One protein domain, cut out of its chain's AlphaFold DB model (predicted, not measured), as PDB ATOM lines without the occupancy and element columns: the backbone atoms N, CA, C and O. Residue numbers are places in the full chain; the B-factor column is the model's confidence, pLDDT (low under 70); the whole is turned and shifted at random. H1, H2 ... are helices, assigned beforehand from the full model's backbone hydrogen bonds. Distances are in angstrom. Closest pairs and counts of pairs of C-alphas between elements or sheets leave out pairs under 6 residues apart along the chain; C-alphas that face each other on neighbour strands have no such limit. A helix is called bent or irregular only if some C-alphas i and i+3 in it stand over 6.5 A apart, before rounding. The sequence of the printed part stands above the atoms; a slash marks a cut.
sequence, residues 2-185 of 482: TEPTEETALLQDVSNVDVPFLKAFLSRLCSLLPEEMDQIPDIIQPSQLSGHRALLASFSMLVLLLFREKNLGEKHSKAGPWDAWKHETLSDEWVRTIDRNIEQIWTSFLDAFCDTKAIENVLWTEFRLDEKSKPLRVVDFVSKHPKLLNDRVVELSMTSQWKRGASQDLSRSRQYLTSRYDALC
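What this domain is: This is residues 2 to 185 of the 482 residues of an uncharacterized protein of Gymnopus androsaceus JB14 (UniProt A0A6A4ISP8). A long helical hairpin, H3 and H4, makes the core and the long axis; the smaller hairpin of H1 and H2 packs on one side of it, H1 on H3 and H2 on H4. H5 and the short helices H6 and H7 are on the other side, H8 runs across H5, and H9 is at the far end of the long axis from the turn between H3 and H4. The printed part has 184 residues with nine named helices, H1 to H9 in chain order, and no named strand; its class is all helix. It is compact, with a radius of gyration of the C-alphas of 18.5 A, and elongated in outline, spanning 64 by 40 by 31 A.

How they stand to each other: After residues 2 to 21, which hold no named element, H1, residues 22 to 30, forms a hairpin with H2, residues 34 to 43, at a shallow tilt of 28 degrees; their closest C-alphas, Phe 25 and Ile 43, are 7.7 A apart. H2 is irregular: C-alphas 38 and 41 are 7.5 A apart. H3, residues 53 to 73, is the hub, touching three helices. Its residues 59 to 67 alone touch H1, at a steep tilt of 55 degrees, with C-alphas 22 and 63 closest at 6.3 A. H3 forms a hairpin with H4, residues 81 to 111, at a shallow tilt of 13 degrees, the C-alphas of Met 61 and Ile 102 closest at 5.8 A. Residues 94 to 101 of H4 alone touch H2; the closest C-alphas, Pro 41 and Asn 101, are 7.6 A apart. H5, residues 116 to 124, touches residues 54 to 58 of H3 alone, at a shallow tilt of 32 degrees, only just short of steep; C-alphas 58 and 122 are closest, at 4.4 A. H6, residues 139 to 142, is close to H3 but not clearly touching, with C-alphas 65 and 141 closest at 6.7 A. H7, residues 146 to 150, is likewise close to H4 but not clearly touching, with C-alphas 103 and 147 closest at 7.8 A. H8, residues 152 to 164, only just touches H5, with 3 pairs of C-alphas within 8 A, through Ser 157 alone, 6.8 A from Glu 120 between C-alphas; their lines are about perpendicular, at 89 degrees. H9, residues 176 to 183, touches no helix. Packing is only just mostly aligned, with 4 of 6 touching pairs at a shallow tilt. Every O i to N i+4 pair is within hydrogen-bond range in H1, H3, H4, H5, H7, H8 and H9; H2 has 1 of 6, beside 5 of 7 O i to N i+3 pairs, and H6 is too short for such a pair.

Where its parts are: H1 begins at C-alpha 22, (154.039, 59.438, 54.686). H3 is 30.2 A long from first to last C-alpha, H4 44.2 A and H8 17.7 A. H4 begins at C-alpha 81, (179.684, 51.945, 76.837), and H9 ends at C-alpha 183, (130.064, 41.938, 53.634).

The domain as a whole: The two C-alphas farthest apart, those of Gly 80 and Leu 177, are 64.5 A apart. The printed part has no cut. The links H5 to H6 and H8 to H9 are long; in the first, residues 127 to 128 pair with 135 to 136, antiparallel. The mean pLDDT of the printed part is 82.7, and residues 2 to 17, 76 to 78 and 168 to 174 are under 70.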
ATOM      1  N   THR A   2     140.112  58.850  31.107       28.27
ATOM      2  CA  THR A   2     140.656  57.816  31.989       28.27
ATOM      3  C   THR A   2     139.583  57.470  33.012       28.27
ATOM      4  O   THR A   2     139.200  58.326  33.807       28.27
ATOM      5  N   GLU A   3     139.043  56.256  32.935       28.94
ATOM      6  CA  GLU A   3     138.102  55.742  33.928       28.94
ATOM      7  C   GLU A   3     138.790  55.688  35.306       28.94
ATOM      8  O   GLU A   3     139.921  55.201  35.393       28.94
ATOM      9  N   PRO A   4     138.161  56.206  36.376       30.69
ATOM     10  CA  PRO A   4     138.724  56.133  37.716       30.69
ATOM     11  C   PRO A   4     138.775  54.669  38.166       30.69
ATOM     12  O   PRO A   4     137.762  53.975  38.226       30.69
ATOM     13  N   THR A   5     139.979  54.185  38.461       36.44
ATOM     14  CA  THR A   5     140.221  52.842  38.988       36.44
ATOM     15  C   THR A   5     139.715  52.744  40.425       36.44
ATOM     16  O   THR A   5     140.244  53.391  41.322       36.44
ATOM     17  N   GLU A   6     138.686  51.921  40.627       44.16
ATOM     18  CA  GLU A   6     138.041  51.642  41.916       44.16
ATOM     19  C   GLU A   6     138.984  50.900  42.889       44.16
ATOM     20  O   GLU A   6     138.996  49.660  42.949       44.16
ATOM     21  N   GLU A   7     139.766  51.650  43.670       40.84
ATOM     22  CA  GLU A   7     140.503  51.137  44.829       40.84
ATOM     23  C   GLU A   7     139.545  50.904  46.027       40.84
ATOM     24  O   GLU A   7     138.697  51.729  46.350       40.84
ATOM     25  N   THR A   8     139.661  49.709  46.624       42.72
ATOM     26  CA  THR A   8     139.139  49.250  47.934       42.72
ATOM     27  C   THR A   8     137.660  49.504  48.305       42.72
ATOM     28  O   THR A   8     137.233  50.578  48.713       42.72
ATOM     29  N   ALA A   9     136.882  48.411  48.359       38.81
ATOM     30  CA  ALA A   9     135.469  48.356  48.778       38.81
ATOM     31  C   ALA A   9     135.186  48.747  50.252       38.81
ATOM     32  O   ALA A   9     134.047  48.653  50.699       38.81
ATOM     33  N   LEU A  10     136.199  49.191  51.003       39.06
ATOM     34  CA  LEU A  10     136.063  49.709  52.369       39.06
ATOM     35  C   LEU A  10     136.261  51.231  52.464       39.06
ATOM     36  O   LEU A  10     136.053  51.791  53.530       39.06
ATOM     37  N   LEU A  11     136.642  51.905  51.368       44.69
ATOM     38  CA  LEU A  11     137.063  53.313  51.372       44.69
ATOM     39  C   LEU A  11     136.508  54.117  50.178       44.69
ATOM     40  O   LEU A  11     137.126  55.091  49.751       44.69
ATOM     41  N   GLN A  12     135.334  53.758  49.640       41.22
ATOM     42  CA  GLN A  12     134.740  54.501  48.514       41.22
ATOM     43  C   GLN A  12     134.579  56.007  48.813       41.22
ATOM     44  O   GLN A  12     134.803  56.814  47.916       41.22
ATOM     45  N   ASP A  13     134.325  56.404  50.067       44.03
ATOM     46  CA  ASP A  13     134.233  57.825  50.456       44.03
ATOM     47  C   ASP A  13     135.602  58.532  50.624       44.03
ATOM     48  O   ASP A  13     135.652  59.759  50.603       44.03
ATOM     49  N   VAL A  14     136.721  57.799  50.744       49.66
ATOM     50  CA  VAL A  14     138.082  58.366  50.919       49.66
ATOM     51  C   VAL A  14     138.870  58.400  49.605       49.66
ATOM     52  O   VAL A  14     139.776  59.212  49.451       49.66
ATOM     53  N   SER A  15     138.485  57.583  48.620       46.84
ATOM     54  CA  SER A  15     139.148  57.480  47.308       46.84
ATOM     55  C   SER A  15     139.189  58.775  46.474       46.84
ATOM     56  O   SER A  15     139.959  58.859  45.524       46.84
ATOM     57  N   ASN A  16     138.405  59.796  46.841       52.75
ATOM     58  CA  ASN A  16     138.410  61.114  46.191       52.75
ATOM     59  C   ASN A  16     139.316  62.149  46.878       52.75
ATOM     60  O   ASN A  16     139.421  63.275  46.393       52.75
ATOM     61  N   VAL A  17     139.927  61.814  48.017       63.69
ATOM     62  CA  VAL A  17     140.825  62.720  48.740       63.69
ATOM     63  C   VAL A  17     142.258  62.353  48.377       63.69
ATOM     64  O   VAL A  17     142.693  61.240  48.657       63.69
ATOM     65  N   ASP A  18     143.002  63.281  47.772       77.06
ATOM     66  CA  ASP A  18     144.436  63.112  47.515       77.06
ATOM     67  C   ASP A  18     145.189  62.994  48.851       77.06
ATOM     68  O   ASP A  18     145.486  63.987  49.524       77.06
ATOM     69  N   VAL A  19     145.461  61.756  49.266       81.50
ATOM     70  CA  VAL A  19     146.132  61.460  50.533       81.50
ATOM     71  C   VAL A  19     147.648  61.662  50.382       81.50
ATOM     72  O   VAL A  19     148.254  61.083  49.478       81.50
ATOM     73  N   PRO A  20     148.304  62.438  51.266       88.31
ATOM     74  CA  PRO A  20     149.742  62.672  51.175       88.31
ATOM     75  C   PRO A  20     150.579  61.421  51.484       88.31
ATOM     76  O   PRO A  20     150.217  60.586  52.314       88.31
ATOM     77  N   PHE A  21     151.764  61.334  50.871       90.00
ATOM     78  CA  PHE A  21     152.746  60.288  51.169       90.00
ATOM     79  C   PHE A  21     153.390  60.484  52.548       90.00
ATOM     80  O   PHE A  21     153.855  61.577  52.889       90.00
ATOM     81  N   LEU A  22     153.505  59.397  53.316       90.69
ATOM     82  CA  LEU A  22     154.039  59.438  54.686       90.69
ATOM     83  C   LEU A  22     155.521  59.842  54.728       90.69
ATOM     84  O   LEU A  22     155.969  60.464  55.693       90.69
ATOM     85  N   LYS A  23     156.299  59.514  53.687       91.69
ATOM     86  CA  LYS A  23     157.752  59.736  53.670       91.69
ATOM     87  C   LYS A  23     158.142  61.201  53.809       91.69
ATOM     88  O   LYS A  23     159.113  61.487  54.501       91.69
ATOM     89  N   ALA A  24     157.388  62.119  53.203       90.06
ATOM     90  CA  ALA A  24     157.676  63.550  53.291       90.06
ATOM     91  C   ALA A  24     157.620  64.045  54.747       90.06
ATOM     92  O   ALA A  24     158.492  64.789  55.197       90.06
ATOM     93  N   PHE A  25     156.640  63.568  55.513       91.62
ATOM     94  CA  PHE A  25     156.470  63.925  56.920       91.62
ATOM     95  C   PHE A  25     157.483  63.209  57.810       91.62
ATOM     96  O   PHE A  25     158.080  63.837  58.677       91.62
ATOM     97  N   LEU A  26     157.771  61.936  57.532       91.31
ATOM     98  CA  LEU A  26     158.833  61.207  58.227       91.31
ATOM     99  C   LEU A  26     160.202  61.862  58.035       91.31
ATOM    100  O   LEU A  26     160.950  61.980  58.999       91.31
ATOM    101  N   SER A  27     160.528  62.336  56.828       91.00
ATOM    102  CA  SER A  27     161.789  63.049  56.596       91.00
ATOM    103  C   SER A  27     161.883  64.352  57.387       91.00
ATOM    104  O   SER A  27     162.956  64.656  57.894       91.00
ATOM    105  N   ARG A  28     160.763  65.074  57.553       90.25
ATOM    106  CA  ARG A  28     160.705  66.293  58.373       90.25
ATOM    107  C   ARG A  28     160.880  65.981  59.856       90.25
ATOM    108  O   ARG A  28     161.645  66.662  60.523       90.25
ATOM    109  N   LEU A  29     160.234  64.928  60.361       90.19
ATOM    110  CA  LEU A  29     160.409  64.501  61.752       90.19
ATOM    111  C   LEU A  29     161.839  64.040  62.037       90.19
ATOM    112  O   LEU A  29     162.387  64.362  63.081       90.19
ATOM    113  N   CYS A  30     162.472  63.336  61.095       88.00
ATOM    114  CA  CYS A  30     163.870  62.933  61.234       88.00
ATOM    115  C   CYS A  30     164.859  64.107  61.222       88.00
ATOM    116  O   CYS A  30     166.000  63.905  61.626       88.00
ATOM    117  N   SER A  31     164.467  65.289  60.738       89.00
ATOM    118  CA  SER A  31     165.313  66.489  60.781       89.00
ATOM    119  C   SER A  31     165.136  67.334  62.044       89.00
ATOM    120  O   SER A  31     165.888  68.288  62.210       89.00
ATOM    121  N   LEU A  32     164.168  67.012  62.910       87.56
ATOM    122  CA  LEU A  32     163.908  67.794  64.118       87.56
ATOM    123  C   LEU A  32     164.977  67.575  65.182       87.56
ATOM    124  O   LEU A  32     165.433  66.453  65.417       87.56
ATOM    125  N   LEU A  33     165.319  68.661  65.868       84.00
ATOM    126  CA  LEU A  33     166.143  68.610  67.068       84.00
ATOM    127  C   LEU A  33     165.301  68.159  68.280       84.00
ATOM    128  O   LEU A  33     164.086  68.363  68.292       84.00
ATOM    129  N   PRO A  34     165.922  67.585  69.333       78.62
ATOM    130  CA  PRO A  34     165.208  67.186  70.553       78.62
ATOM    131  C   PRO A  34     164.395  68.322  71.194       78.62
ATOM    132  O   PRO A  34     163.343  68.089  71.777       78.62
ATOM    133  N   GLU A  35     164.863  69.561  71.057       82.88
ATOM    134  CA  GLU A  35     164.221  70.755  71.621       82.88
ATOM    135  C   GLU A  35     162.929  71.146  70.882       82.88
ATOM    136  O   GLU A  35     162.076  71.837  71.430       82.88
ATOM    137  N   GLU A  36     162.747  70.676  69.646       85.56
ATOM    138  CA  GLU A  36     161.597  71.006  68.793       85.56
ATOM    139  C   GLU A  36     160.468  69.968  68.906       85.56
ATOM    140  O   GLU A  36     159.453  70.055  68.213       85.56
ATOM    141  N   MET A  37     160.614  68.975  69.791       77.88
ATOM    142  CA  MET A  37     159.661  67.871  69.924       77.88
ATOM    143  C   MET A  37     158.255  68.305  70.356       77.88
ATOM    144  O   MET A  37     157.281  67.619  70.041       77.88
ATOM    145  N   ASP A  38     158.111  69.445  71.027       80.88
ATOM    146  CA  ASP A  38     156.793  69.959  71.406       80.88
ATOM    147  C   ASP A  38     155.997  70.499  70.196       80.88
ATOM    148  O   ASP A  38     154.775  70.607  70.268       80.88
ATOM    149  N   GLN A  39     156.651  70.756  69.054       84.75
ATOM    150  CA  GLN A  39     156.014  71.232  67.812       84.75
ATOM    151  C   GLN A  39     155.511  70.091  66.908       84.75
ATOM    152  O   GLN A  39     154.924  70.327  65.850       84.75
ATOM    153  N   ILE A  40     155.721  68.835  67.311       85.12
ATOM    154  CA  ILE A  40     155.313  67.638  66.562       85.12
ATOM    155  C   ILE A  40     153.839  67.681  66.099       85.12
ATOM    156  O   ILE A  40     153.594  67.369  64.930       85.12
ATOM    157  N   PRO A  41     152.850  68.065  66.935       83.44
ATOM    158  CA  PRO A  41     151.448  68.095  66.519       83.44
ATOM    159  C   PRO A  41     151.177  69.033  65.340       83.44
ATOM    160  O   PRO A  41     150.311  68.728  64.523       83.44
ATOM    161  N   ASP A  42     151.924  70.129  65.220       82.12
ATOM    162  CA  ASP A  42     151.738  71.122  64.158       82.12
ATOM    163  C   ASP A  42     152.370  70.655  62.838       82.12
ATOM    164  O   ASP A  42     151.846  70.901  61.752       82.12
ATOM    165  N   ILE A  43     153.470  69.901  62.916       83.88
ATOM    166  CA  ILE A  43     154.224  69.420  61.748       83.88
ATOM    167  C   ILE A  43     153.487  68.294  61.009       83.88
ATOM    168  O   ILE A  43     153.625  68.153  59.789       83.88
ATOM    169  N   ILE A  44     152.706  67.480  61.727       86.19
ATOM    170  CA  ILE A  44     152.059  66.270  61.189       86.19
ATOM    171  C   ILE A  44     150.612  66.545  60.732       86.19
ATOM    172  O   ILE A  44     149.858  65.616  60.452       86.19
ATOM    173  N   GLN A  45     150.201  67.810  60.618       86.38
ATOM    174  CA  GLN A  45     148.873  68.174  60.116       86.38
ATOM    175  C   GLN A  45     148.930  68.566  58.633       86.38
ATOM    176  O   GLN A  45     149.186  69.726  58.301       86.38
ATOM    177  N   PRO A  46     148.690  67.631  57.693       86.31
ATOM    178  CA  PRO A  46     148.537  67.993  56.293       86.31
ATOM    179  C   PRO A  46     147.290  68.861  56.111       86.31
ATOM    180  O   PRO A  46     146.179  68.468  56.474       86.31
ATOM    181  N   SER A  47     147.456  70.017  55.466       84.94
ATOM    182  CA  SER A  47     146.353  70.933  55.142       84.94
ATOM    183  C   SER A  47     145.238  70.254  54.334       84.94
ATOM    184  O   SER A  47     144.065  70.582  54.508       84.94
ATOM    185  N   GLN A  48     145.595  69.250  53.526       84.44
ATOM    186  CA  GLN A  48     144.694  68.432  52.708       84.44
ATOM    187  C   GLN A  48     143.671  67.628  53.530       84.44
ATOM    188  O   GLN A  48     142.574  67.373  53.045       84.44
ATOM    189  N   LEU A  49     144.002  67.241  54.770       85.00
ATOM    190  CA  LEU A  49     143.131  66.422  55.628       85.00
ATOM    191  C   LEU A  49     142.407  67.236  56.709       85.00
ATOM    192  O   LEU A  49     141.691  66.660  57.526       85.00
ATOM    193  N   SER A  50     142.552  68.564  56.715       82.25
ATOM    194  CA  SER A  50     141.967  69.452  57.736       82.25
ATOM    195  C   SER A  50     140.440  69.326  57.870       82.25
ATOM    196  O   SER A  50     139.904  69.485  58.964       82.25
ATOM    197  N   GLY A  51     139.737  68.963  56.790       82.31
ATOM    198  CA  GLY A  51     138.290  68.710  56.797       82.31
ATOM    199  C   GLY A  51     137.867  67.325  57.310       82.31
ATOM    200  O   GLY A  51     136.683  67.107  57.563       82.31
ATOM    201  N   HIS A  52     138.801  66.383  57.486       87.38
ATOM    202  CA  HIS A  52     138.511  64.985  57.820       87.38
ATOM    203  C   HIS A  52     139.254  64.535  59.078       87.38
ATOM    204  O   HIS A  52     140.313  63.914  59.015       87.38
ATOM    205  N   ARG A  53     138.645  64.771  60.243       89.75
ATOM    206  CA  ARG A  53     139.236  64.461  61.555       89.75
ATOM    207  C   ARG A  53     139.757  63.023  61.700       89.75
ATOM    208  O   ARG A  53     140.851  62.831  62.216       89.75
ATOM    209  N   ALA A  54     138.988  62.020  61.266       90.75
ATOM    210  CA  ALA A  54     139.399  60.616  61.371       90.75
ATOM    211  C   ALA A  54     140.619  60.304  60.486       90.75
ATOM    212  O   ALA A  54     141.542  59.623  60.921       90.75
ATOM    213  N   LEU A  55     140.661  60.848  59.265       90.75
ATOM    214  CA  LEU A  55     141.813  60.680  58.373       90.75
ATOM    215  C   LEU A  55     143.043  61.398  58.923       90.75
ATOM    216  O   LEU A  55     144.132  60.835  58.887       90.75
ATOM    217  N   LEU A  56     142.857  62.599  59.475       92.06
ATOM    218  CA  LEU A  56     143.917  63.358  60.127       92.06
ATOM    219  C   LEU A  56     144.509  62.577  61.306       92.06
ATOM    220  O   LEU A  56     145.714  62.367  61.347       92.06
ATOM    221  N   ALA A  57     143.667  62.074  62.215       93.19
ATOM    222  CA  ALA A  57     144.116  61.270  63.350       93.19
ATOM    223  C   ALA A  57     144.833  59.987  62.895       93.19
ATOM    224  O   ALA A  57     145.911  59.680  63.399       93.19
ATOM    225  N   SER A  58     144.283  59.279  61.901       93.19
ATOM    226  CA  SER A  58     144.907  58.085  61.317       93.19
ATOM    227  C   SER A  58     146.295  58.379  60.754       93.19
ATOM    228  O   SER A  58     147.269  57.708  61.099       93.19
ATOM    229  N   PHE A  59     146.392  59.430  59.936       94.06
ATOM    230  CA  PHE A  59     147.632  59.867  59.316       94.06
ATOM    231  C   PHE A  59     148.672  60.242  60.372       94.06
ATOM    232  O   PHE A  59     149.792  59.728  60.348       94.06
ATOM    233  N   SER A  60     148.298  61.087  61.337       94.25
ATOM    234  CA  SER A  60     149.221  61.549  62.370       94.25
ATOM    235  C   SER A  60     149.705  60.411  63.266       94.25
ATOM    236  O   SER A  60     150.906  60.311  63.524       94.25
ATOM    237  N   MET A  61     148.816  59.499  63.671       94.56
ATOM    238  CA  MET A  61     149.205  58.302  64.423       94.56
ATOM    239  C   MET A  61     150.159  57.420  63.621       94.56
ATOM    240  O   MET A  61     151.167  56.967  64.159       94.56
ATOM    241  N   LEU A  62     149.880  57.182  62.338       94.50
ATOM    242  CA  LEU A  62     150.702  56.310  61.505       94.50
ATOM    243  C   LEU A  62     152.111  56.872  61.288       94.50
ATOM    244  O   LEU A  62     153.086  56.126  61.385       94.50
ATOM    245  N   VAL A  63     152.233  58.180  61.045       94.62
ATOM    246  CA  VAL A  63     153.534  58.857  60.931       94.62
ATOM    247  C   VAL A  63     154.331  58.712  62.233       94.62
ATOM    248  O   VAL A  63     155.503  58.341  62.187       94.62
ATOM    249  N   LEU A  64     153.704  58.933  63.394       94.00
ATOM    250  CA  LEU A  64     154.369  58.780  64.694       94.00
ATOM    251  C   LEU A  64     154.769  57.331  64.990       94.00
ATOM    252  O   LEU A  64     155.872  57.087  65.475       94.00
ATOM    253  N   LEU A  65     153.915  56.359  64.664       94.38
ATOM    254  CA  LEU A  65     154.199  54.932  64.848       94.38
ATOM    255  C   LEU A  65     155.359  54.463  63.960       94.38
ATOM    256  O   LEU A  65     156.213  53.701  64.413       94.38
ATOM    257  N   LEU A  66     155.430  54.957  62.722       93.00
ATOM    258  CA  LEU A  66     156.552  54.705  61.818       93.00
ATOM    259  C   LEU A  66     157.844  55.358  62.304       93.00
ATOM    260  O   LEU A  66     158.902  54.728  62.269       93.00
ATOM    261  N   PHE A  67     157.765  56.600  62.783       92.00
ATOM    262  CA  PHE A  67     158.910  57.301  63.358       92.00
ATOM    263  C   PHE A  67     159.445  56.568  64.596       92.00
ATOM    264  O   PHE A  67     160.647  56.330  64.709       92.00
ATOM    265  N   ARG A  68     158.546  56.098  65.467       92.25
ATOM    266  CA  ARG A  68     158.873  55.255  66.620       92.25
ATOM    267  C   ARG A  68     159.582  53.964  66.215       92.25
ATOM    268  O   ARG A  68     160.597  53.619  66.812       92.25
ATOM    269  N   GLU A  69     159.066  53.239  65.221       91.44
ATOM    270  CA  GLU A  69     159.688  51.991  64.756       91.44
ATOM    271  C   GLU A  69     161.088  52.226  64.186       91.44
ATOM    272  O   GLU A  69     161.995  51.437  64.458       91.44
ATOM    273  N   LYS A  70     161.281  53.322  63.444       89.62
ATOM    274  CA  LYS A  70     162.597  53.697  62.930       89.62
ATOM    275  C   LYS A  70     163.595  53.925  64.071       89.62
ATOM    276  O   LYS A  70     164.665  53.327  64.040       89.62
ATOM    277  N   ASN A  71     163.218  54.697  65.091       85.81
ATOM    278  CA  ASN A  71     164.095  55.003  66.228       85.81
ATOM    279  C   ASN A  71     164.407  53.762  67.088       85.81
ATOM    280  O   ASN A  71     165.531  53.601  67.545       85.81
ATOM    281  N   LEU A  72     163.456  52.831  67.246       84.31
ATOM    282  CA  LEU A  72     163.697  51.557  67.946       84.31
ATOM    283  C   LEU A  72     164.608  50.590  67.166       84.31
ATOM    284  O   LEU A  72     165.209  49.690  67.756       84.31
ATOM    285  N   GLY A  73     164.668  50.717  65.838       77.62
ATOM    286  CA  GLY A  73     165.400  49.805  64.957       77.62
ATOM    287  C   GLY A  73     166.890  50.115  64.796       77.62
ATOM    288  O   GLY A  73     167.644  49.247  64.343       77.62
ATOM    289  N   GLU A  74     167.340  51.320  65.154       78.62
ATOM    290  CA  GLU A  74     168.729  51.742  64.965       78.62
ATOM    291  C   GLU A  74     169.662  51.087  66.001       78.62
ATOM    292  O   GLU A  74     169.938  51.605  67.083       78.62
ATOM    293  N   LYS A  75     170.185  49.904  65.655       70.81
ATOM    294  CA  LYS A  75     171.224  49.217  66.435       70.81
ATOM    295  C   LYS A  75     172.579  49.893  66.222       70.81
ATOM    296  O   LYS A  75     173.250  49.671  65.214       70.81
ATOM    297  N   HIS A  76     173.007  50.682  67.199       69.69
ATOM    298  CA  HIS A  76     174.279  51.397  67.152       69.69
ATOM    299  C   HIS A  76     175.430  50.482  67.601       69.69
ATOM    300  O   HIS A  76     175.640  50.239  68.783       69.69
ATOM    301  N   SER A  77     176.173  49.933  66.635       60.03
ATOM    302  CA  SER A  77     177.091  48.807  66.874       60.03
ATOM    303  C   SER A  77     178.547  49.175  67.220       60.03
ATOM    304  O   SER A  77     179.379  48.269  67.259       60.03
ATOM    305  N   LYS A  78     178.932  50.443  67.428       62.28
ATOM    306  CA  LYS A  78     180.370  50.792  67.576       62.28
ATOM    307  C   LYS A  78     180.711  51.922  68.558       62.28
ATOM    308  O   LYS A  78     181.833  52.415  68.520       62.28
ATOM    309  N   ALA A  79     179.787  52.336  69.419       71.44
ATOM    310  CA  ALA A  79     180.058  53.390  70.395       71.44
ATOM    311  C   ALA A  79     180.570  52.797  71.723       71.44
ATOM    312  O   ALA A  79     180.263  51.647  72.045       71.44
ATOM    313  N   GLY A  80     181.375  53.549  72.484       88.56
ATOM    314  CA  GLY A  80     181.818  53.113  73.811       88.56
ATOM    315  C   GLY A  80     180.628  52.918  74.768       88.56
ATOM    316  O   GLY A  80     179.548  53.443  74.499       88.56
ATOM    317  N   PRO A  81     180.789  52.208  75.905       89.94
ATOM    318  CA  PRO A  81     179.684  51.945  76.837       89.94
ATOM    319  C   PRO A  81     178.934  53.206  77.298       89.94
ATOM    320  O   PRO A  81     177.718  53.172  77.455       89.94
ATOM    321  N   TRP A  82     179.646  54.327  77.471       88.06
ATOM    322  CA  TRP A  82     179.053  55.619  77.832       88.06
ATOM    323  C   TRP A  82     178.180  56.205  76.719       88.06
ATOM    324  O   TRP A  82     177.057  56.635  76.971       88.06
ATOM    325  N   ASP A  83     178.678  56.193  75.485       88.50
ATOM    326  CA  ASP A  83     177.938  56.698  74.332       88.50
ATOM    327  C   ASP A  83     176.713  55.821  74.060       88.50
ATOM    328  O   ASP A  83     175.629  56.343  73.820       88.50
ATOM    329  N   ALA A  84     176.858  54.496  74.181       87.31
ATOM    330  CA  ALA A  84     175.749  53.553  74.079       87.31
ATOM    331  C   ALA A  84     174.659  53.849  75.122       87.31
ATOM    332  O   ALA A  84     173.496  53.989  74.751       87.31
ATOM    333  N   TRP A  85     175.032  54.035  76.394       89.19
ATOM    334  CA  TRP A  85     174.089  54.393  77.458       89.19
ATOM    335  C   TRP A  85     173.421  55.758  77.226       89.19
ATOM    336  O   TRP A  85     172.210  55.900  77.406       89.19
ATOM    337  N   LYS A  86     174.183  56.771  76.792       89.19
ATOM    338  CA  LYS A  86     173.644  58.105  76.489       89.19
ATOM    339  C   LYS A  86     172.642  58.046  75.333       89.19
ATOM    340  O   LYS A  86     171.586  58.668  75.412       89.19
ATOM    341  N   HIS A  87     172.952  57.290  74.283       85.62
ATOM    342  CA  HIS A  87     172.047  57.074  73.157       85.62
ATOM    343  C   HIS A  87     170.797  56.288  73.554       85.62
ATOM    344  O   HIS A  87     169.711  56.662  73.125       85.62
ATOM    345  N   GLU A  88     170.926  55.253  74.385       87.38
ATOM    346  CA  GLU A  88     169.786  54.491  74.910       87.38
ATOM    347  C   GLU A  88     168.864  55.387  75.743       87.38
ATOM    348  O   GLU A  88     167.661  55.422  75.508       87.38
ATOM    349  N   THR A  89     169.435  56.208  76.630       88.94
ATOM    350  CA  THR A  89     168.673  57.150  77.464       88.94
ATOM    351  C   THR A  89     167.936  58.192  76.621       88.94
ATOM    352  O   THR A  89     166.755  58.448  76.854       88.94
ATOM    353  N   LEU A  90     168.607  58.770  75.617       87.44
ATOM    354  CA  LEU A  90     167.971  59.701  74.685       87.44
ATOM    355  C   LEU A  90     166.872  58.995  73.887       87.44
ATOM    356  O   LEU A  90     165.754  59.487  73.832       87.44
ATOM    357  N   SER A  91     167.152  57.830  73.301       87.00
ATOM    358  CA  SER A  91     166.165  57.049  72.547       87.00
ATOM    359  C   SER A  91     164.926  56.733  73.390       87.00
ATOM    360  O   SER A  91     163.805  56.860  72.903       87.00
ATOM    361  N   ASP A  92     165.108  56.371  74.658       88.56
ATOM    362  CA  ASP A  92     164.011  56.142  75.597       88.56
ATOM    363  C   ASP A  92     163.179  57.405  75.835       88.56
ATOM    364  O   ASP A  92     161.948  57.339  75.861       88.56
ATOM    365  N   GLU A  93     163.823  58.563  75.991       90.06
ATOM    366  CA  GLU A  93     163.141  59.854  76.113       90.06
ATOM    367  C   GLU A  93     162.343  60.189  74.844       90.06
ATOM    368  O   GLU A  93     161.153  60.504  74.929       90.06
ATOM    369  N   TRP A  94     162.944  60.008  73.664       88.44
ATOM    370  CA  TRP A  94     162.281  60.176  72.370       88.44
ATOM    371  C   TRP A  94     161.046  59.281  72.247       88.44
ATOM    372  O   TRP A  94     159.963  59.758  71.906       88.44
ATOM    373  N   VAL A  95     161.183  57.989  72.553       90.38
ATOM    374  CA  VAL A  95     160.078  57.025  72.488       90.38
ATOM    375  C   VAL A  95     158.962  57.408  73.459       90.38
ATOM    376  O   VAL A  95     157.796  57.367  73.073       90.38
ATOM    377  N   ARG A  96     159.284  57.850  74.682       90.94
ATOM    378  CA  ARG A  96     158.277  58.310  75.655       90.94
ATOM    379  C   ARG A  96     157.513  59.535  75.160       90.94
ATOM    380  O   ARG A  96     156.291  59.575  75.301       90.94
ATOM    381  N   THR A  97     158.202  60.511  74.572       91.62
ATOM    382  CA  THR A  97     157.559  61.717  74.033       91.62
ATOM    383  C   THR A  97     156.674  61.386  72.832       91.62
ATOM    384  O   THR A  97     155.547  61.876  72.745       91.62
ATOM    385  N   ILE A  98     157.125  60.494  71.943       91.94
ATOM    386  CA  ILE A  98     156.315  60.004  70.821       91.94
ATOM    387  C   ILE A  98     155.071  59.263  71.332       91.94
ATOM    388  O   ILE A  98     153.966  59.561  70.882       91.94
ATOM    389  N   ASP A  99     155.226  58.352  72.296       92.75
ATOM    390  CA  ASP A  99     154.116  57.587  72.876       92.75
ATOM    391  C   ASP A  99     153.092  58.515  73.562       92.75
ATOM    392  O   ASP A  99     151.885  58.301  73.436       92.75
ATOM    393  N   ARG A 100     153.549  59.593  74.223       92.69
ATOM    394  CA  ARG A 100     152.680  60.639  74.794       92.69
ATOM    395  C   ARG A 100     151.888  61.374  73.712       92.69
ATOM    396  O   ARG A 100     150.692  61.585  73.880       92.69
ATOM    397  N   ASN A 101     152.529  61.740  72.603       92.50
ATOM    398  CA  ASN A 101     151.862  62.433  71.498       92.50
ATOM    399  C   ASN A 101     150.843  61.527  70.788       92.50
ATOM    400  O   ASN A 101     149.747  61.981  70.462       92.50
ATOM    401  N   ILE A 102     151.158  60.240  70.594       93.56
ATOM    402  CA  ILE A 102     150.210  59.250  70.053       93.56
ATOM    403  C   ILE A 102     148.986  59.143  70.964       93.56
ATOM    404  O   ILE A 102     147.854  59.171  70.482       93.56
ATOM    405  N   GLU A 103     149.205  59.039  72.275       93.25
ATOM    406  CA  GLU A 103     148.128  58.979  73.260       93.25
ATOM    407  C   GLU A 103     147.286  60.252  73.245       93.25
ATOM    408  O   GLU A 103     146.071  60.146  73.177       93.25
ATOM    409  N   GLN A 104     147.902  61.433  73.218       93.75
ATOM    410  CA  GLN A 104     147.189  62.709  73.157       93.75
ATOM    411  C   GLN A 104     146.333  62.835  71.889       93.75
ATOM    412  O   GLN A 104     145.197  63.304  71.953       93.75
ATOM    413  N   ILE A 105     146.843  62.413  70.729       93.25
ATOM    414  CA  ILE A 105     146.072  62.409  69.476       93.25
ATOM    415  C   ILE A 105     144.903  61.425  69.576       93.25
ATOM    416  O   ILE A 105     143.787  61.755  69.182       93.25
ATOM    417  N   TRP A 106     145.133  60.235  70.131       94.75
ATOM    418  CA  TRP A 106     144.095  59.220  70.290       94.75
ATOM    419  C   TRP A 106     143.008  59.643  71.284       94.75
ATOM    420  O   TRP A 106     141.825  59.568  70.962       94.75
ATOM    421  N   THR A 107     143.380  60.144  72.464       93.81
ATOM    422  CA  THR A 107     142.424  60.604  73.481       93.81
ATOM    423  C   THR A 107     141.666  61.832  73.006       93.81
ATOM    424  O   THR A 107     140.442  61.826  73.045       93.81
ATOM    425  N   SER A 108     142.352  62.831  72.439       92.75
ATOM    426  CA  SER A 108     141.675  64.004  71.876       92.75
ATOM    427  C   SER A 108     140.730  63.631  70.738       92.75
ATOM    428  O   SER A 108     139.679  64.252  70.592       92.75
ATOM    429  N   PHE A 109     141.051  62.611  69.934       92.75
ATOM    430  CA  PHE A 109     140.130  62.066  68.943       92.75
ATOM    431  C   PHE A 109     138.883  61.471  69.610       92.75
ATOM    432  O   PHE A 109     137.783  61.878  69.242       92.75
ATOM    433  N   LEU A 110     139.055  60.593  70.603       92.94
ATOM    434  CA  LEU A 110     137.961  59.927  71.320       92.94
ATOM    435  C   LEU A 110     137.085  60.875  72.155       92.94
ATOM    436  O   LEU A 110     135.894  60.610  72.310       92.94
ATOM    437  N   ASP A 111     137.651  61.963  72.681       92.75
ATOM    438  CA  ASP A 111     136.949  62.921  73.544       92.75
ATOM    439  C   ASP A 111     135.868  63.711  72.800       92.75
ATOM    440  O   ASP A 111     134.894  64.168  73.401       92.75
ATOM    441  N   ALA A 112     135.994  63.866  71.482       87.19
ATOM    442  CA  ALA A 112     134.859  64.326  70.703       87.19
ATOM    443  C   ALA A 112     133.984  63.150  70.317       87.19
ATOM    444  O   ALA A 112     134.482  62.099  69.933       87.19
ATOM    445  N   PHE A 113     132.674  63.364  70.356       72.06
ATOM    446  CA  PHE A 113     131.680  62.375  69.968       72.06
ATOM    447  C   PHE A 113     132.068  61.648  68.665       72.06
ATOM    448  O   PHE A 113     132.112  62.259  67.593       72.06
ATOM    449  N   CYS A 114     132.381  60.353  68.781       78.81
ATOM    450  CA  CYS A 114     132.886  59.522  67.692       78.81
ATOM    451  C   CYS A 114     131.965  58.327  67.437       78.81
ATOM    452  O   CYS A 114     131.704  57.522  68.330       78.81
ATOM    453  N   ASP A 115     131.547  58.168  66.183       87.44
ATOM    454  CA  ASP A 115     130.848  56.972  65.722       87.44
ATOM    455  C   ASP A 115     131.815  55.790  65.554       87.44
ATOM    456  O   ASP A 115     133.002  55.962  65.264       87.44
ATOM    457  N   THR A 116     131.295  54.559  65.632       87.06
ATOM    458  CA  THR A 116     132.076  53.325  65.401       87.06
ATOM    459  C   THR A 116     132.827  53.351  64.067       87.06
ATOM    460  O   THR A 116     133.979  52.935  63.997       87.06
ATOM    461  N   LYS A 117     132.211  53.915  63.023       86.94
ATOM    462  CA  LYS A 117     132.838  54.079  61.705       86.94
ATOM    463  C   LYS A 117     134.029  55.026  61.726       86.94
ATOM    464  O   LYS A 117     135.010  54.780  61.041       86.94
ATOM    465  N   ALA A 118     133.964  56.106  62.505       89.75
ATOM    466  CA  ALA A 118     135.073  57.046  62.608       89.75
ATOM    467  C   ALA A 118     136.296  56.365  63.241       89.75
ATOM    468  O   ALA A 118     137.408  56.532  62.751       89.75
ATOM    469  N   ILE A 119     136.074  55.540  64.269       91.69
ATOM    470  CA  ILE A 119     137.118  54.730  64.914       91.69
ATOM    471  C   ILE A 119     137.696  53.704  63.931       91.69
ATOM    472  O   ILE A 119     138.914  53.590  63.804       91.69
ATOM    473  N   GLU A 120     136.839  52.978  63.209       90.31
ATOM    474  CA  GLU A 120     137.287  52.016  62.197       90.31
ATOM    475  C   GLU A 120     138.085  52.702  61.081       90.31
ATOM    476  O   GLU A 120     139.142  52.202  60.703       90.31
ATOM    477  N   ASN A 121     137.665  53.885  60.630       89.69
ATOM    478  CA  ASN A 121     138.417  54.682  59.665       89.69
ATOM    479  C   ASN A 121     139.799  55.060  60.214       89.69
ATOM    480  O   ASN A 121     140.785  54.923  59.496       89.69
ATOM    481  N   VAL A 122     139.920  55.472  61.481       92.88
ATOM    482  CA  VAL A 122     141.241  55.770  62.060       92.88
ATOM    483  C   VAL A 122     142.157  54.546  62.032       92.88
ATOM    484  O   VAL A 122     143.335  54.657  61.705       92.88
ATOM    485  N   LEU A 123     141.625  53.374  62.359       92.94
ATOM    486  CA  LEU A 123     142.423  52.162  62.504       92.94
ATOM    487  C   LEU A 123     142.790  51.522  61.155       92.94
ATOM    488  O   LEU A 123     143.935  51.098  60.963       92.94
ATOM    489  N   TRP A 124     141.835  51.451  60.227       91.06
ATOM    490  CA  TRP A 124     141.916  50.630  59.017       91.06
ATOM    491  C   TRP A 124     142.223  51.403  57.732       91.06
ATOM    492  O   TRP A 124     142.469  50.757  56.714       91.06
ATOM    493  N   THR A 125     142.244  52.742  57.757       89.81
ATOM    494  CA  THR A 125     142.607  53.530  56.567       89.81
ATOM    495  C   THR A 125     144.040  53.233  56.136       89.81
ATOM    496  O   THR A 125     144.968  53.199  56.946       89.81
ATOM    497  N   GLU A 126     144.199  53.002  54.836       89.56
ATOM    498  CA  GLU A 126     145.463  52.662  54.196       89.56
ATOM    499  C   GLU A 126     146.183  53.916  53.697       89.56
ATOM    500  O   GLU A 126     145.615  54.732  52.978       89.56
ATOM    501  N   PHE A 127     147.467  54.027  54.028       90.31
ATOM    502  CA  PHE A 127     148.356  55.085  53.552       90.31
ATOM    503  C   PHE A 127     149.596  54.472  52.909       90.31
ATOM    504  O   PHE A 127     150.061  53.410  53.319       90.31
ATOM    505  N   ARG A 128     150.178  55.144  51.914       89.31
ATOM    506  CA  ARG A 128     151.418  54.690  51.264       89.31
ATOM    507  C   ARG A 128     152.613  55.498  51.767       89.31
ATOM    508  O   ARG A 128     152.537  56.715  51.939       89.31
ATOM    509  N   LEU A 129     153.732  54.811  51.992       89.50
ATOM    510  CA  LEU A 129     155.002  55.460  52.323       89.50
ATOM    511  C   LEU A 129     155.573  56.189  51.099       89.50
ATOM    512  O   LEU A 129     155.922  57.358  51.192       89.50
ATOM    513  N   ASP A 130     155.603  55.474  49.977       87.06
ATOM    514  CA  ASP A 130     156.038  55.865  48.634       87.06
ATOM    515  C   ASP A 130     155.095  55.238  47.587       87.06
ATOM    516  O   ASP A 130     154.419  54.246  47.878       87.06
ATOM    517  N   GLU A 131     155.111  55.724  46.341       80.50
ATOM    518  CA  GLU A 131     154.282  55.208  45.230       80.50
ATOM    519  C   GLU A 131     154.364  53.684  45.041       80.50
ATOM    520  O   GLU A 131     153.371  53.035  44.720       80.50
ATOM    521  N   LYS A 132     155.549  53.102  45.267       78.25
ATOM    522  CA  LYS A 132     155.825  51.664  45.093       78.25
ATOM    523  C   LYS A 132     155.696  50.848  46.383       78.25
ATOM    524  O   LYS A 132     155.881  49.632  46.363       78.25
ATOM    525  N   SER A 133     155.458  51.504  47.515       82.44
ATOM    526  CA  SER A 133     155.396  50.838  48.818       82.44
ATOM    527  C   SER A 133     154.045  50.160  49.042       82.44
ATOM    528  O   SER A 133     153.024  50.570  48.490       82.44
ATOM    529  N   LYS A 134     154.034  49.120  49.880       82.75
ATOM    530  CA  LYS A 134     152.782  48.507  50.334       82.75
ATOM    531  C   LYS A 134     152.004  49.505  51.200       82.75
ATOM    532  O   LYS A 134     152.641  50.248  51.949       82.75
ATOM    533  N   PRO A 135     150.663  49.505  51.131       86.75
ATOM    534  CA  PRO A 135     149.857  50.300  52.041       86.75
ATOM    535  C   PRO A 135     150.103  49.867  53.490       86.75
ATOM    536  O   PRO A 135     150.297  48.682  53.777       86.75
ATOM    537  N   LEU A 136     150.102  50.846  54.384       91.00
ATOM    538  CA  LEU A 136     150.285  50.718  55.821       91.00
ATOM    539  C   LEU A 136     149.063  51.295  56.528       91.00
ATOM    540  O   LEU A 136     148.499  52.294  56.082       91.00
ATOM    541  N   ARG A 137     148.669  50.675  57.638       92.75
ATOM    542  CA  ARG A 137     147.531  51.101  58.460       92.75
ATOM    543  C   ARG A 137     147.950  51.204  59.913       92.75
ATOM    544  O   ARG A 137     148.879  50.520  60.340       92.75
ATOM    545  N   VAL A 138     147.212  51.980  60.704       93.94
ATOM    546  CA  VAL A 138     147.464  52.107  62.149       93.94
ATOM    547  C   VAL A 138     147.397  50.738  62.837       93.94
ATOM    548  O   VAL A 138     148.271  50.417  63.646       93.94
ATOM    549  N   VAL A 139     146.434  49.881  62.455       93.31
ATOM    550  CA  VAL A 139     146.302  48.514  63.001       93.31
ATOM    551  C   VAL A 139     147.566  47.666  62.884       93.31
ATOM    552  O   VAL A 139     147.841  46.871  63.784       93.31
ATOM    553  N   ASP A 140     148.366  47.850  61.831       92.12
ATOM    554  CA  ASP A 140     149.562  47.037  61.591       92.12
ATOM    555  C   ASP A 140     150.642  47.285  62.674       92.12
ATOM    556  O   ASP A 140     151.494  46.427  62.924       92.12
ATOM    557  N   PHE A 141     150.558  48.416  63.389       93.19
ATOM    558  CA  PHE A 141     151.487  48.822  64.449       93.19
ATOM    559  C   PHE A 141     150.911  48.692  65.866       93.19
ATOM    560  O   PHE A 141     151.679  48.757  66.827       93.19
ATOM    561  N   VAL A 142     149.605  48.439  66.031       92.25
ATOM    562  CA  VAL A 142     148.956  48.323  67.359       92.25
ATOM    563  C   VAL A 142     149.648  47.275  68.234       92.25
ATOM    564  O   VAL A 142     149.879  47.508  69.416       92.25
ATOM    565  N   SER A 143     150.070  46.149  67.647       88.94
ATOM    566  CA  SER A 143     150.785  45.087  68.378       88.94
ATOM    567  C   SER A 143     152.143  45.507  68.961       88.94
ATOM    568  O   SER A 143     152.659  44.823  69.841       88.94
ATOM    569  N   LYS A 144     152.730  46.613  68.482       88.50
ATOM    570  CA  LYS A 144     154.029  47.141  68.927       88.50
ATOM    571  C   LYS A 144     153.897  48.281  69.942       88.50
ATOM    572  O   LYS A 144     154.913  48.721  70.483       88.50
ATOM    573  N   HIS A 145     152.681  48.779  70.179       90.06
ATOM    574  CA  HIS A 145     152.429  49.929  71.040       90.06
ATOM    575  C   HIS A 145     151.593  49.521  72.269       90.06
ATOM    576  O   HIS A 145     150.397  49.250  72.140       90.06
ATOM    577  N   PRO A 146     152.173  49.517  73.484       87.19
ATOM    578  CA  PRO A 146     151.562  48.881  74.652       87.19
ATOM    579  C   PRO A 146     150.255  49.538  75.107       87.19
ATOM    580  O   PRO A 146     149.358  48.834  75.565       87.19
ATOM    581  N   LYS A 147     150.101  50.866  74.982       89.38
ATOM    582  CA  LYS A 147     148.854  51.536  75.399       89.38
ATOM    583  C   LYS A 147     147.692  51.225  74.454       89.38
ATOM    584  O   LYS A 147     146.697  50.676  74.902       89.38
ATOM    585  N   LEU A 148     147.861  51.473  73.150       92.06
ATOM    586  CA  LEU A 148     146.892  51.100  72.107       92.06
ATOM    587  C   LEU A 148     146.515  49.609  72.133       92.06
ATOM    588  O   LEU A 148     145.358  49.271  71.914       92.06
ATOM    589  N   LEU A 149     147.464  48.712  72.425       93.44
ATOM    590  CA  LEU A 149     147.188  47.278  72.558       93.44
ATOM    591  C   LEU A 149     146.179  46.972  73.679       93.44
ATOM    592  O   LEU A 149     145.332  46.095  73.518       93.44
ATOM    593  N   ASN A 150     146.289  47.688  74.802       91.75
ATOM    594  CA  ASN A 150     145.455  47.511  75.991       91.75
ATOM    595  C   ASN A 150     144.224  48.437  76.013       91.75
ATOM    596  O   ASN A 150     143.436  48.378  76.957       91.75
ATOM    597  N   ASP A 151     144.059  49.288  75.001       93.19
ATOM    598  CA  ASP A 151     142.928  50.199  74.888       93.19
ATOM    599  C   ASP A 151     141.632  49.422  74.597       93.19
ATOM    600  O   ASP A 151     141.555  48.590  73.686       93.19
ATOM    601  N   ARG A 152     140.590  49.699  75.389       92.25
ATOM    602  CA  ARG A 152     139.315  48.977  75.308       92.25
ATOM    603  C   ARG A 152     138.571  49.255  74.003       92.25
ATOM    604  O   ARG A 152     137.879  48.368  73.506       92.25
ATOM    605  N   VAL A 153     138.685  50.459  73.450       93.44
ATOM    606  CA  VAL A 153     138.030  50.836  72.191       93.44
ATOM    607  C   VAL A 153     138.673  50.082  71.032       93.44
ATOM    608  O   VAL A 153     137.959  49.528  70.195       93.44
ATOM    609  N   VAL A 154     140.005  49.978  71.022       94.56
ATOM    610  CA  VAL A 154     140.743  49.181  70.028       94.56
ATOM    611  C   VAL A 154     140.366  47.701  70.127       94.56
ATOM    612  O   VAL A 154     140.063  47.078  69.110       94.56
ATOM    613  N   GLU A 155     140.303  47.145  71.338       93.69
ATOM    614  CA  GLU A 155     139.895  45.752  71.566       93.69
ATOM    615  C   GLU A 155     138.480  45.462  71.037       93.69
ATOM    616  O   GLU A 155     138.251  44.472  70.331       93.69
ATOM    617  N   LEU A 156     137.524  46.344  71.343       92.62
ATOM    618  CA  LEU A 156     136.145  46.229  70.870       92.62
ATOM    619  C   LEU A 156     136.053  46.383  69.349       92.62
ATOM    620  O   LEU A 156     135.313  45.631  68.713       92.62
ATOM    621  N   SER A 157     136.824  47.301  68.759       93.50
ATOM    622  CA  SER A 157     136.899  47.473  67.306       93.50
ATOM    623  C   SER A 157     137.443  46.212  66.625       93.50
ATOM    624  O   SER A 157     136.813  45.696  65.705       93.50
ATOM    625  N   MET A 158     138.535  45.632  67.135       94.50
ATOM    626  CA  MET A 158     139.115  44.385  66.616       94.50
ATOM    627  C   MET A 158     138.151  43.201  66.737       94.50
ATOM    628  O   MET A 158     138.025  42.392  65.818       94.50
ATOM    629  N   THR A 159     137.430  43.108  67.854       93.19
ATOM    630  CA  THR A 159     136.434  42.051  68.081       93.19
ATOM    631  C   THR A 159     135.217  42.211  67.170       93.19
ATOM    632  O   THR A 159     134.709  41.222  66.630       93.19
ATOM    633  N   SER A 160     134.761  43.451  66.962       92.00
ATOM    634  CA  SER A 160     133.706  43.780  65.999       92.00
ATOM    635  C   SER A 160     134.137  43.387  64.588       92.00
ATOM    636  O   SER A 160     133.444  42.598  63.944       92.00
ATOM    637  N   GLN A 161     135.327  43.822  64.166       92.25
ATOM    638  CA  GLN A 161     135.915  43.499  62.869       92.25
ATOM    639  C   GLN A 161     136.021  41.987  62.648       92.25
ATOM    640  O   GLN A 161     135.667  41.486  61.583       92.25
ATOM    641  N   TRP A 162     136.467  41.237  63.659       93.81
ATOM    642  CA  TRP A 162     136.585  39.782  63.584       93.81
ATOM    643  C   TRP A 162     135.248  39.112  63.247       93.81
ATOM    644  O   TRP A 162     135.161  38.317  62.310       93.81
ATOM    645  N   LYS A 163     134.191  39.460  63.993       90.69
ATOM    646  CA  LYS A 163     132.878  38.798  63.907       90.69
ATOM    647  C   LYS A 163     132.000  39.315  62.770       90.69
ATOM    648  O   LYS A 163     131.248  38.534  62.175       90.69
ATOM    649  N   ARG A 164     132.038  40.625  62.519       88.31
ATOM    650  CA  ARG A 164     131.133  41.344  61.608       88.31
ATOM    651  C   ARG A 164     131.797  41.757  60.299       88.31
ATOM    652  O   ARG A 164     131.078  42.070  59.360       88.31
ATOM    653  N   GLY A 165     133.124  41.690  60.210       87.12
ATOM    654  CA  GLY A 165     133.862  42.279  59.098       87.12
ATOM    655  C   GLY A 165     133.895  43.803  59.191       87.12
ATOM    656  O   GLY A 165     133.453  44.385  60.181       87.12
ATOM    657  N   ALA A 166     134.436  44.431  58.152       80.19
ATOM    658  CA  ALA A 166     134.519  45.882  58.075       80.19
ATOM    659  C   ALA A 166     133.142  46.511  57.870       80.19
ATOM    660  O   ALA A 166     132.338  46.011  57.074       80.19
ATOM    661  N   SER A 167     132.882  47.627  58.555       71.12
ATOM    662  CA  SER A 167     131.674  48.399  58.298       71.12
ATOM    663  C   SER A 167     131.728  48.987  56.884       71.12
ATOM    664  O   SER A 167     132.634  49.729  56.517       71.12
ATOM    665  N   GLN A 168     130.761  48.608  56.048       68.06
ATOM    666  CA  GLN A 168     130.595  49.177  54.714       68.06
ATOM    667  C   GLN A 168     129.413  50.136  54.711       68.06
ATOM    668  O   GLN A 168     128.324  49.805  55.192       68.06
ATOM    669  N   ASP A 169     129.606  51.316  54.123       60.94
ATOM    670  CA  ASP A 169     128.524  52.262  53.888       60.94
ATOM    671  C   ASP A 169     127.685  51.844  52.675       60.94
ATOM    672  O   ASP A 169     127.869  52.273  51.538       60.94
ATOM    673  N   LEU A 170     126.738  50.940  52.930       59.62
ATOM    674  CA  LEU A 170     125.887  50.333  51.905       59.62
ATOM    675  C   LEU A 170     124.889  51.322  51.269       59.62
ATOM    676  O   LEU A 170     124.276  51.001  50.259       59.62
ATOM    677  N   SER A 171     124.681  52.511  51.837       55.03
ATOM    678  CA  SER A 171     123.586  53.422  51.464       55.03
ATOM    679  C   SER A 171     123.818  54.231  50.179       55.03
ATOM    680  O   SER A 171     122.856  54.769  49.636       55.03
ATOM    681  N   ARG A 172     125.055  54.317  49.664       56.03
ATOM    682  CA  ARG A 172     125.409  55.206  48.532       56.03
ATOM    683  C   ARG A 172     125.943  54.509  47.279       56.03
ATOM    684  O   ARG A 172     126.201  55.166  46.274       56.03
ATOM    685  N   SER A 173     126.092  53.189  47.301       58.12
ATOM    686  CA  SER A 173     126.799  52.469  46.240       58.12
ATOM    687  C   SER A 173     125.857  51.908  45.167       58.12
ATOM    688  O   SER A 173     124.967  51.111  45.463       58.12
ATOM    689  N   ARG A 174     126.118  52.227  43.886       60.62
ATOM    690  CA  ARG A 174     125.517  51.534  42.718       60.62
ATOM    691  C   ARG A 174     125.815  50.024  42.709       60.62
ATOM    692  O   ARG A 174     125.150  49.272  42.006       60.62
ATOM    693  N   GLN A 175     126.783  49.581  43.509       71.06
ATOM    694  CA  GLN A 175     127.236  48.198  43.651       71.06
ATOM    695  C   GLN A 175     126.682  47.514  44.919       71.06
ATOM    696  O   GLN A 175     127.293  46.586  45.450       71.06
ATOM    697  N   TYR A 176     125.510  47.946  45.398       77.69
ATOM    698  CA  TYR A 176     124.872  47.480  46.637       77.69
ATOM    699  C   TYR A 176     124.842  45.958  46.835       77.69
ATOM    700  O   TYR A 176     125.091  45.455  47.929       77.69
ATOM    701  N   LEU A 177     124.504  45.204  45.784       82.06
ATOM    702  CA  LEU A 177     124.390  43.747  45.883       82.06
ATOM    703  C   LEU A 177     125.757  43.083  46.046       82.06
ATOM    704  O   LEU A 177     125.905  42.174  46.858       82.06
ATOM    705  N   THR A 178     126.763  43.558  45.311       81.69
ATOM    706  CA  THR A 178     128.121  43.024  45.421       81.69
ATOM    707  C   THR A 178     128.787  43.422  46.733       81.69
ATOM    708  O   THR A 178     129.481  42.599  47.313       81.69
ATOM    709  N   SER A 179     128.527  44.626  47.255       79.50
ATOM    710  CA  SER A 179     129.034  45.032  48.570       79.50
ATOM    711  C   SER A 179     128.360  44.251  49.700       79.50
ATOM    712  O   SER A 179     129.041  43.741  50.582       79.50
ATOM    713  N   ARG A 180     127.037  44.028  49.631       81.94
ATOM    714  CA  ARG A 180     126.346  43.119  50.562       81.94
ATOM    715  C   ARG A 180     126.913  41.705  50.536       81.94
ATOM    716  O   ARG A 180     127.048  41.100  51.593       81.94
ATOM    717  N   TYR A 181     127.215  41.182  49.353       84.81
ATOM    718  CA  TYR A 181     127.817  39.862  49.201       84.81
ATOM    719  C   TYR A 181     129.210  39.795  49.836       84.81
ATOM    720  O   TYR A 181     129.481  38.899  50.634       84.81
ATOM    721  N   ASP A 182     130.060  40.784  49.556       84.31
ATOM    722  CA  ASP A 182     131.397  40.877  50.144       84.31
ATOM    723  C   ASP A 182     131.313  41.035  51.683       84.31
ATOM    724  O   ASP A 182     132.103  40.435  52.411       84.31
ATOM    725  N   ALA A 183     130.303  41.749  52.199       83.56
ATOM    726  CA  ALA A 183     130.064  41.938  53.634       83.56
ATOM    727  C   ALA A 183     129.640  40.657  54.383       83.56
ATOM    728  O   ALA A 183     129.804  40.577  55.601       83.56
ATOM    729  N   LEU A 184     129.123  39.632  53.691       85.44
ATOM    730  CA  LEU A 184     128.862  38.326  54.315       85.44
ATOM    731  C   LEU A 184     130.156  37.607  54.705       85.44
ATOM    732  O   LEU A 184     130.133  36.722  55.559       85.44
ATOM    733  N   CYS A 185     131.274  37.977  54.084       87.25
ATOM    734  CA  CYS A 185     132.534  37.271  54.193       87.25
ATOM    735  C   CYS A 185     133.410  37.924  55.267       87.25
ATOM    736  O   CYS A 185     134.245  38.788  54.994       87.25
TER     737      CYS A 185